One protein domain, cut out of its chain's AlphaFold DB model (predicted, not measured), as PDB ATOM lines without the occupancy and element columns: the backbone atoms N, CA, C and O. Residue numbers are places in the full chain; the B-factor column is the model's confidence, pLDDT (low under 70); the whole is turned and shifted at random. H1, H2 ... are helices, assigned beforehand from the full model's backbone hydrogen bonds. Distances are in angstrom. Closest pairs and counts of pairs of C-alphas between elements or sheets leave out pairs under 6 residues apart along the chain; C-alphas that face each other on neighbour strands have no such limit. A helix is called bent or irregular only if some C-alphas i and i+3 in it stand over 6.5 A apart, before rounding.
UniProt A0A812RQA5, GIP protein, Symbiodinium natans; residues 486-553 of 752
ATOM      1  N   GLU A 486      35.481  11.061  36.985       85.12
ATOM      2  CA  GLU A 486      36.387  10.124  37.677       85.12
ATOM      3  C   GLU A 486      35.657   9.157  38.605       85.12
ATOM      4  O   GLU A 486      36.131   8.059  38.856       85.12
ATOM      5  N   GLU A 487      34.493   9.553  39.107       83.00
ATOM      6  CA  GLU A 487      33.679   8.752  40.012       83.00
ATOM      7  C   GLU A 487      33.067   7.504  39.333       83.00
ATOM      8  O   GLU A 487      32.611   6.590  40.023       83.00
ATOM      9  N   LEU A 488      33.114   7.442  37.994       85.88
ATOM     10  CA  LEU A 488      32.792   6.273  37.167       85.88
ATOM     11  C   LEU A 488      34.014   5.374  36.887       85.88
ATOM     12  O   LEU A 488      33.855   4.318  36.280       85.88
ATOM     13  N   LEU A 489      35.218   5.776  37.310       87.81
ATOM     14  CA  LEU A 489      36.471   5.044  37.117       87.81
ATOM     15  C   LEU A 489      36.923   4.438  38.454       87.81
ATOM     16  O   LEU A 489      37.502   5.115  39.306       87.81
ATOM     17  N   GLN A 490      36.664   3.149  38.644       87.38
ATOM     18  CA  GLN A 490      37.118   2.371  39.798       87.38
ATOM     19  C   GLN A 490      38.076   1.262  39.344       87.38
ATOM     20  O   GLN A 490      38.383   1.121  38.162       87.38
ATOM     21  N   ALA A 491      38.600   0.472  40.282       81.69
ATOM     22  CA  ALA A 491      39.486  -0.635  39.933       81.69
ATOM     23  C   ALA A 491      38.711  -1.728  39.174       81.69
ATOM     24  O   ALA A 491      37.803  -2.342  39.735       81.69
ATOM     25  N   ALA A 492      39.085  -1.984  37.918       79.00
ATOM     26  CA  ALA A 492      38.462  -3.028  37.105       79.00
ATOM     27  C   ALA A 492      38.638  -4.451  37.672       79.00
ATOM     28  O   ALA A 492      39.628  -4.731  38.367       79.00
ATOM     29  N   PRO A 493      37.731  -5.382  37.310       80.75
ATOM     30  CA  PRO A 493      37.919  -6.807  37.562       80.75
ATOM     31  C   PRO A 493      39.236  -7.328  36.952       80.75
ATOM     32  O   PRO A 493      39.743  -6.793  35.959       80.75
ATOM     33  N   PRO A 494      39.834  -8.385  37.538       79.69
ATOM     34  CA  PRO A 494      41.199  -8.796  37.216       79.69
ATOM     35  C   PRO A 494      41.396  -9.308  35.784       79.69
ATOM     36  O   PRO A 494      42.524  -9.273  35.293       79.69
ATOM     37  N   GLU A 495      40.322  -9.745  35.130       86.19
ATOM     38  CA  GLU A 495      40.303 -10.307  33.774       86.19
ATOM     39  C   GLU A 495      40.473  -9.228  32.685       86.19
ATOM     40  O   GLU A 495      40.999  -9.503  31.606       86.19
ATOM     41  N   ASP A 496      40.142  -7.969  32.999       84.25
ATOM     42  CA  ASP A 496      40.061  -6.872  32.023       84.25
ATOM     43  C   ASP A 496      41.158  -5.814  32.143       84.25
ATOM     44  O   ASP A 496      41.185  -4.857  31.362       84.25
ATOM     45  N   LYS A 497      42.115  -6.004  33.062       87.94
ATOM     46  CA  LYS A 497      43.198  -5.048  33.368       87.94
ATOM     47  C   LYS A 497      43.849  -4.434  32.131       87.94
ATOM     48  O   LYS A 497      44.101  -3.236  32.104       87.94
ATOM     49  N   GLY A 498      44.112  -5.240  31.101       94.69
ATOM     50  CA  GLY A 498      44.757  -4.764  29.880       94.69
ATOM     51  C   GLY A 498      43.901  -3.788  29.068       94.69
ATOM     52  O   GLY A 498      44.458  -2.882  28.459       94.69
ATOM     53  N   LEU A 499      42.580  -3.981  28.988       95.50
ATOM     54  CA  LEU A 499      41.674  -3.082  28.253       95.50
ATOM     55  C   LEU A 499      41.310  -1.865  29.111       95.50
ATOM     56  O   LEU A 499      41.394  -0.738  28.634       95.50
ATOM     57  N   HIS A 500      41.028  -2.092  30.395       94.81
ATOM     58  CA  HIS A 500      40.826  -1.038  31.385       94.81
ATOM     59  C   HIS A 500      41.990  -0.038  31.418       94.81
ATOM     60  O   HIS A 500      41.764   1.170  31.388       94.81
ATOM     61  N   GLN A 501      43.239  -0.524  31.421       94.69
ATOM     62  CA  GLN A 501      44.418   0.343  31.402       94.69
ATOM     63  C   GLN A 501      44.482   1.198  30.131       94.69
ATOM     64  O   GLN A 501      44.889   2.350  30.209       94.69
ATOM     65  N   GLU A 502      44.064   0.681  28.971       96.69
ATOM     66  CA  GLU A 502      44.058   1.458  27.725       96.69
ATOM     67  C   GLU A 502      42.960   2.528  27.725       96.69
ATOM     68  O   GLU A 502      43.243   3.675  27.390       96.69
ATOM     69  N   ILE A 503      41.756   2.202  28.214       96.88
ATOM     70  CA  ILE A 503      40.679   3.182  28.434       96.88
ATOM     71  C   ILE A 503      41.152   4.281  29.401       96.88
ATOM     72  O   ILE A 503      41.035   5.469  29.099       96.88
ATOM     73  N   CYS A 504      41.761   3.904  30.530       95.19
ATOM     74  CA  CYS A 504      42.309   4.852  31.503       95.19
ATOM     75  C   CYS A 504      43.437   5.710  30.915       95.19
ATOM     76  O   CYS A 504      43.475   6.909  31.182       95.19
ATOM     77  N   ASN A 505      44.324   5.135  30.098       95.75
ATOM     78  CA  ASN A 505      45.385   5.877  29.415       95.75
ATOM     79  C   ASN A 505      44.796   6.909  28.441       95.75
ATOM     80  O   ASN A 505      45.200   8.067  28.475       95.75
ATOM     81  N   VAL A 506      43.815   6.527  27.614       97.00
ATOM     82  CA  VAL A 506      43.140   7.443  26.676       97.00
ATOM     83  C   VAL A 506      42.414   8.564  27.427       97.00
ATOM     84  O   VAL A 506      42.558   9.735  27.073       97.00
ATOM     85  N   ILE A 507      41.718   8.240  28.519       96.06
ATOM     86  CA  ILE A 507      41.082   9.230  29.396       96.06
ATOM     87  C   ILE A 507      42.117  10.193  29.998       96.06
ATOM     88  O   ILE A 507      41.905  11.406  29.968       96.06
ATOM     89  N   GLN A 508      43.239   9.687  30.518       93.88
ATOM     90  CA  GLN A 508      44.305  10.518  31.086       93.88
ATOM     91  C   GLN A 508      44.934  11.434  30.032       93.88
ATOM     92  O   GLN A 508      45.069  12.630  30.290       93.88
ATOM     93  N   LEU A 509      45.241  10.910  28.839       95.81
ATOM     94  CA  LEU A 509      45.737  11.699  27.709       95.81
ATOM     95  C   LEU A 509      44.762  12.829  27.367       95.81
ATOM     96  O   LEU A 509      45.181  13.982  27.340       95.81
ATOM     97  N   SER A 510      43.460  12.536  27.249       95.88
ATOM     98  CA  SER A 510      42.429  13.524  26.883       95.88
ATOM     99  C   SER A 510      42.356  14.751  27.807       95.88
ATOM    100  O   SER A 510      41.876  15.806  27.395       95.88
ATOM    101  N   ARG A 511      42.838  14.643  29.052       94.00
ATOM    102  CA  ARG A 511      42.892  15.744  30.036       94.00
ATOM    103  C   ARG A 511      44.170  16.571  29.974       94.00
ATOM    104  O   ARG A 511      44.226  17.659  30.544       94.00
ATOM    105  N   VAL A 512      45.210  16.028  29.352       93.50
ATOM    106  CA  VAL A 512      46.564  16.592  29.307       93.50
ATOM    107  C   VAL A 512      46.842  17.223  27.943       93.50
ATOM    108  O   VAL A 512      47.523  18.252  27.891       93.50
ATOM    109  N   GLU A 513      46.317  16.612  26.879       96.12
ATOM    110  CA  GLU A 513      46.517  16.964  25.473       96.12
ATOM    111  C   GLU A 513      45.434  16.346  24.564       96.12
ATOM    112  O   GLU A 513      44.589  15.566  25.001       96.12
ATOM    113  N   ARG A 514      45.435  16.718  23.279       97.44
ATOM    114  CA  ARG A 514      44.524  16.142  22.280       97.44
ATOM    115  C   ARG A 514      44.920  14.694  21.994       97.44
ATOM    116  O   ARG A 514      46.041  14.443  21.553       97.44
ATOM    117  N   VAL A 515      43.984  13.760  22.153       97.75
ATOM    118  CA  VAL A 515      44.238  12.342  21.859       97.75
ATOM    119  C   VAL A 515      44.435  12.155  20.355       97.75
ATOM    120  O   VAL A 515      43.528  12.433  19.569       97.75
ATOM    121  N   GLN A 516      45.624  11.683  19.974       98.00
ATOM    122  CA  GLN A 516      45.982  11.393  18.585       98.00
ATOM    123  C   GLN A 516      45.192  10.200  18.034       98.00
ATOM    124  O   GLN A 516      44.927   9.245  18.773       98.00
ATOM    125  N   GLN A 517      44.887  10.226  16.732       97.81
ATOM    126  CA  GLN A 517      44.046   9.225  16.054       97.81
ATOM    127  C   GLN A 517      44.462   7.776  16.379       97.81
ATOM    128  O   GLN A 517      43.634   6.963  16.789       97.81
ATOM    129  N   GLN A 518      45.771   7.498  16.335       97.44
ATOM    130  CA  GLN A 518      46.372   6.186  16.611       97.44
ATOM    131  C   GLN A 518      45.944   5.541  17.945       97.44
ATOM    132  O   GLN A 518      45.882   4.314  18.046       97.44
ATOM    133  N   HIS A 519      45.660   6.341  18.981       97.31
ATOM    134  CA  HIS A 519      45.255   5.828  20.294       97.31
ATOM    135  C   HIS A 519      43.789   5.391  20.298       97.31
ATOM    136  O   HIS A 519      43.452   4.403  20.948       97.31
ATOM    137  N   LEU A 520      42.931   6.082  19.541       97.31
ATOM    138  CA  LEU A 520      41.557   5.640  19.320       97.31
ATOM    139  C   LEU A 520      41.495   4.448  18.375       97.31
ATOM    140  O   LEU A 520      40.800   3.495  18.703       97.31
ATOM    141  N   ASP A 521      42.261   4.448  17.278       97.00
ATOM    142  CA  ASP A 521      42.347   3.295  16.369       97.00
ATOM    143  C   ASP A 521      42.758   2.024  17.131       97.00
ATOM    144  O   ASP A 521      42.303   0.923  16.822       97.00
ATOM    145  N   SER A 522      43.677   2.148  18.096       97.00
ATOM    146  CA  SER A 522      44.100   1.043  18.968       97.00
ATOM    147  C   SER A 522      42.952   0.576  19.867       97.00
ATOM    148  O   SER A 522      42.595  -0.605  19.845       97.00
ATOM    149  N   LEU A 523      42.327   1.507  20.594       97.56
ATOM    150  CA  LEU A 523      41.248   1.200  21.528       97.56
ATOM    151  C   LEU A 523      40.027   0.598  20.817       97.56
ATOM    152  O   LEU A 523      39.531  -0.441  21.247       97.56
ATOM    153  N   GLU A 524      39.581   1.187  19.707       97.31
ATOM    154  CA  GLU A 524      38.457   0.697  18.903       97.31
ATOM    155  C   GLU A 524      38.724  -0.727  18.395       97.31
ATOM    156  O   GLU A 524      37.902  -1.613  18.615       97.31
ATOM    157  N   ARG A 525      39.906  -1.009  17.825       96.94
ATOM    158  CA  ARG A 525      40.268  -2.375  17.392       96.94
ATOM    159  C   ARG A 525      40.282  -3.382  18.545       96.94
ATOM    160  O   ARG A 525      39.980  -4.558  18.334       96.94
ATOM    161  N   ARG A 526      40.614  -2.959  19.769       96.75
ATOM    162  CA  ARG A 526      40.563  -3.827  20.958       96.75
ATOM    163  C   ARG A 526      39.151  -4.047  21.495       96.75
ATOM    164  O   ARG A 526      38.886  -5.143  21.986       96.75
ATOM    165  N   LEU A 527      38.272  -3.052  21.389       96.75
ATOM    166  CA  LEU A 527      36.844  -3.193  21.674       96.75
ATOM    167  C   LEU A 527      36.169  -4.097  20.625       96.75
ATOM    168  O   LEU A 527      35.425  -5.003  20.987       96.75
ATOM    169  N   ALA A 528      36.519  -3.939  19.345       96.62
ATOM    170  CA  ALA A 528      36.004  -4.752  18.242       96.62
ATOM    171  C   ALA A 528      36.444  -6.218  18.336       96.62
ATOM    172  O   ALA A 528      35.662  -7.120  18.068       96.62
ATOM    173  N   LYS A 529      37.663  -6.487  18.825       97.00
ATOM    174  CA  LYS A 529      38.128  -7.853  19.139       97.00
ATOM    175  C   LYS A 529      37.310  -8.547  20.251       97.00
ATOM    176  O   LYS A 529      37.501  -9.738  20.488       97.00
ATOM    177  N   ARG A 530      36.451  -7.814  20.961       95.69
ATOM    178  CA  ARG A 530      35.522  -8.326  21.979       95.69
ATOM    179  C   ARG A 530      34.052  -8.205  21.559       95.69
ATOM    180  O   ARG A 530      33.186  -8.299  22.418       95.69
ATOM    181  N   ASP A 531      33.791  -7.941  20.279       96.62
ATOM    182  CA  ASP A 531      32.449  -7.759  19.711       96.62
ATOM    183  C   ASP A 531      31.631  -6.614  20.355       96.62
ATOM    184  O   ASP A 531      30.412  -6.537  20.207       96.62
ATOM    185  N   LEU A 532      32.310  -5.676  21.037       95.19
ATOM    186  CA  LEU A 532      31.680  -4.520  21.688       95.19
ATOM    187  C   LEU A 532      31.361  -3.390  20.694       95.19
ATOM    188  O   LEU A 532      30.431  -2.622  20.922       95.19
ATOM    189  N   VAL A 533      32.135  -3.284  19.603       96.25
ATOM    190  CA  VAL A 533      31.976  -2.281  18.530       96.25
ATOM    191  C   VAL A 533      32.282  -2.901  17.167       96.25
ATOM    192  O   VAL A 533      33.123  -3.797  17.079       96.25
ATOM    193  N   TYR A 534      31.686  -2.389  16.089       95.50
ATOM    194  CA  TYR A 534      32.104  -2.731  14.724       95.50
ATOM    195  C   TYR A 534      33.075  -1.672  14.185       95.50
ATOM    196  O   TYR A 534      32.710  -0.514  13.999       95.50
ATOM    197  N   HIS A 535      34.327  -2.073  13.936       94.94
ATOM    198  CA  HIS A 535      35.398  -1.160  13.522       94.94
ATOM    199  C   HIS A 535      35.051  -0.408  12.227       94.94
ATOM    200  O   HIS A 535      34.747  -1.030  11.204       94.94
ATOM    201  N   GLY A 536      35.115   0.925  12.273       93.38
ATOM    202  CA  GLY A 536      34.823   1.797  11.132       93.38
ATOM    203  C   GLY A 536      33.334   1.937  10.784       93.38
ATOM    204  O   GLY A 536      33.012   2.468   9.720       93.38
ATOM    205  N   GLN A 537      32.425   1.480  11.651       95.56
ATOM    206  CA  GLN A 537      30.983   1.728  11.546       95.56
ATOM    207  C   GLN A 537      30.524   2.696  12.642       95.56
ATOM    208  O   GLN A 537      31.135   2.773  13.706       95.56
ATOM    209  N   GLN A 538      29.451   3.447  12.383       96.19
ATOM    210  CA  GLN A 538      28.791   4.252  13.416       96.19
ATOM    211  C   GLN A 538      28.011   3.350  14.378       96.19
ATOM    212  O   GLN A 538      27.350   2.405  13.950       96.19
ATOM    213  N   GLU A 539      28.049   3.688  15.662       96.19
ATOM    214  CA  GLU A 539      27.425   2.941  16.757       96.19
ATOM    215  C   GLU A 539      26.605   3.857  17.667       96.19
ATOM    216  O   GLU A 539      26.794   5.075  17.683       96.19
ATOM    217  N   ASP A 540      25.723   3.266  18.477       96.50
ATOM    218  CA  ASP A 540      25.000   4.027  19.496       96.50
ATOM    219  C   ASP A 540      25.907   4.341  20.695       96.50
ATOM    220  O   ASP A 540      26.260   3.459  21.478       96.50
ATOM    221  N   ALA A 541      26.237   5.620  20.891       97.00
ATOM    222  CA  ALA A 541      27.017   6.085  22.040       97.00
ATOM    223  C   ALA A 541      26.459   5.621  23.405       97.00
ATOM    224  O   ALA A 541      27.233   5.466  24.348       97.00
ATOM    225  N   VAL A 542      25.149   5.363  23.533       95.81
ATOM    226  CA  VAL A 542      24.561   4.824  24.774       95.81
ATOM    227  C   VAL A 542      25.006   3.384  25.019       95.81
ATOM    228  O   VAL A 542      25.537   3.102  26.091       95.81
ATOM    229  N   ARG A 543      24.852   2.500  24.023       95.75
ATOM    230  CA  ARG A 543      25.330   1.103  24.066       95.75
ATOM    231  C   ARG A 543      26.814   1.065  24.427       95.75
ATOM    232  O   ARG A 543      27.241   0.329  25.305       95.75
ATOM    233  N   ILE A 544      27.596   1.929  23.790       96.81
ATOM    234  CA  ILE A 544      29.046   2.014  23.975       96.81
ATOM    235  C   ILE A 544      29.403   2.458  25.397       96.81
ATOM    236  O   ILE A 544      30.328   1.918  26.001       96.81
ATOM    237  N   LEU A 545      28.657   3.405  25.968       96.19
ATOM    238  CA  LEU A 545      28.836   3.815  27.357       96.19
ATOM    239  C   LEU A 545      28.408   2.710  28.344       96.19
ATOM    240  O   LEU A 545      29.085   2.521  29.354       96.19
ATOM    241  N   GLU A 546      27.348   1.950  28.047       94.81
ATOM    242  CA  GLU A 546      26.926   0.780  28.835       94.81
ATOM    243  C   GLU A 546      27.979  -0.338  28.847       94.81
ATOM    244  O   GLU A 546      28.185  -0.926  29.903       94.81
ATOM    245  N   GLU A 547      28.695  -0.579  27.743       95.75
ATOM    246  CA  GLU A 547      29.804  -1.550  27.682       95.75
ATOM    247  C   GLU A 547      31.089  -1.036  28.363       95.75
ATOM    248  O   GLU A 547      31.821  -1.788  29.014       95.75
ATOM    249  N   LEU A 548      31.384   0.265  28.257       95.94
ATOM    250  CA  LEU A 548      32.581   0.858  28.867       95.94
ATOM    251  C   LEU A 548      32.481   0.986  30.395       95.94
ATOM    252  O   LEU A 548      33.508   0.895  31.071       95.94
ATOM    253  N   LEU A 549      31.288   1.190  30.962       94.94
ATOM    254  CA  LEU A 549      31.108   1.365  32.409       94.94
ATOM    255  C   LEU A 549      31.533   0.136  33.251       94.94
ATOM    256  O   LEU A 549      32.327   0.338  34.174       94.94
ATOM    257  N   PRO A 550      31.135  -1.119  32.943       94.19
ATOM    258  CA  PRO A 550      31.672  -2.321  33.586       94.19
ATOM    259  C   PRO A 550      33.201  -2.412  33.498       94.19
ATOM    260  O   PRO A 550      33.868  -2.647  34.506       94.19
ATOM    261  N   LEU A 551      33.766  -2.160  32.310       94.38
ATOM    262  CA  LEU A 551      35.214  -2.190  32.062       94.38
ATOM    263  C   LEU A 551      35.970  -1.106  32.847       94.38
ATOM    264  O   LEU A 551      37.160  -1.251  33.129       94.38
ATOM    265  N   CYS A 552      35.291  -0.023  33.220       93.25
ATOM    266  CA  CYS A 552      35.808   1.039  34.080       93.25
ATOM    267  C   CYS A 552      35.555   0.800  35.576       93.25
ATOM    268  O   CYS A 552      35.966   1.628  36.383       93.25
ATOM    269  N   GLY A 553      34.882  -0.287  35.972       91.00
ATOM    270  CA  GLY A 553      34.446  -0.492  37.357       91.00
ATOM    271  C   GLY A 553      33.395   0.526  37.820       91.00
ATOM    272  O   GLY A 553      33.294   0.806  39.013       91.00
TER     273      GLY A 553
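What this domain is: This is residues 486 to 553 of the 752 residues of the protein "GIP protein" of Symbiodinium natans (UniProt A0A812RQA5). Look first for a helical hairpin, with H1 and H2 side by side and running opposite ways, and then for a third helix, H3, set crosswise near the hairpin's open end. H3 meets the hairpin loosely: its last residue comes near the first part of H1, while the long link that leads to it from H2 swings out, and residues 537 to 542 stand free. The printed part has 68 residues with three named helices, H1, H2 and H3 in that order along the chain, and no named strand; the class is all helix, meaning that the residues in named elements are helical. The whole is compact, with a radius of gyration of the C-alphas of 11.8 A, and its outline is rounded, with spans of 29 by 27 by 21 A.

Where its parts are: Begin at C-alpha 486, at (36.387, 10.124, 37.677), and follow residues 486 to 496, a stretch with no named helix, to the place where the first named element begins. Find C-alpha 497 at (43.198, -5.048, 33.368); from there H1, residues 497 to 512, runs 22.3 A from first to last C-alpha, mostly along rising y. It is the longest helix, with 16 residues. After a tight link of 4 residues look for Gln 517, where H2 begins; H2, residues 517 to 528, covers 16.3 A from first to last C-alpha, with y now falling. Its last C-alpha, that of Ala 528, is at (36.004, -4.752, 18.242). The 12 residues from 529 to 540 then make a long link. H3, residues 541 to 551, measures 15.4 A from first to last C-alpha and ends with C-alpha 551 at (35.214, -2.190, 32.062). H3 is neither bent nor irregular, but only just: C-alphas 547 and 550 are 6.2 A apart.

How they stand to each other: Start with the hairpin of H1 and H2. The two helices touch, and their closest C-alphas, those of Glu 502 and Leu 523, are 6.8 A apart. H1 touches H2 with residues 499 to 506 alone. The lines of H1 and H2 stand at a shallow tilt of 29 degrees, and they run opposite ways, with their centres 11.5 A apart. Next look at the end of H3, which is close to H1 but not clearly touching it: there are 2 pairs of C-alphas within 8 A, and the closest are those of His 500 and Leu 551, 5.8 A apart. H1 and H3 stand at a steep tilt of 61 degrees and run opposite ways, with 14.7 A from centre to centre. H2 and H3, though they follow each other in the chain, are apart. In the backbone of H2, each O of residue i is within hydrogen-bond range of the N of residue i+4 inside the helix; in H1 this holds for 10 of 12 pairs and in H3 for 5 of 7.

The domain as a whole: The two C-alphas farthest apart, those of Pro 494 and Gln 538, are 29.8 A from each other. The first and last printed C-alphas, those of Glu 486 and Gly 553, are 10.8 A apart. The residues run from 486 to 553, and the printed part has no cut. Of the two links between helices, that from H1 to H2 is tight and that from H2 to H3 is long. Along residues 529 to 540 the C-alphas lie 10 to 16 A from the mean of all C-alphas. Of residues 537 to 542, which stand free, 541 and 542 belong to H3. In the B-factor column of this predicted model you will find a mean pLDDT of 93.8 for the printed part, and no printed residue is under 70.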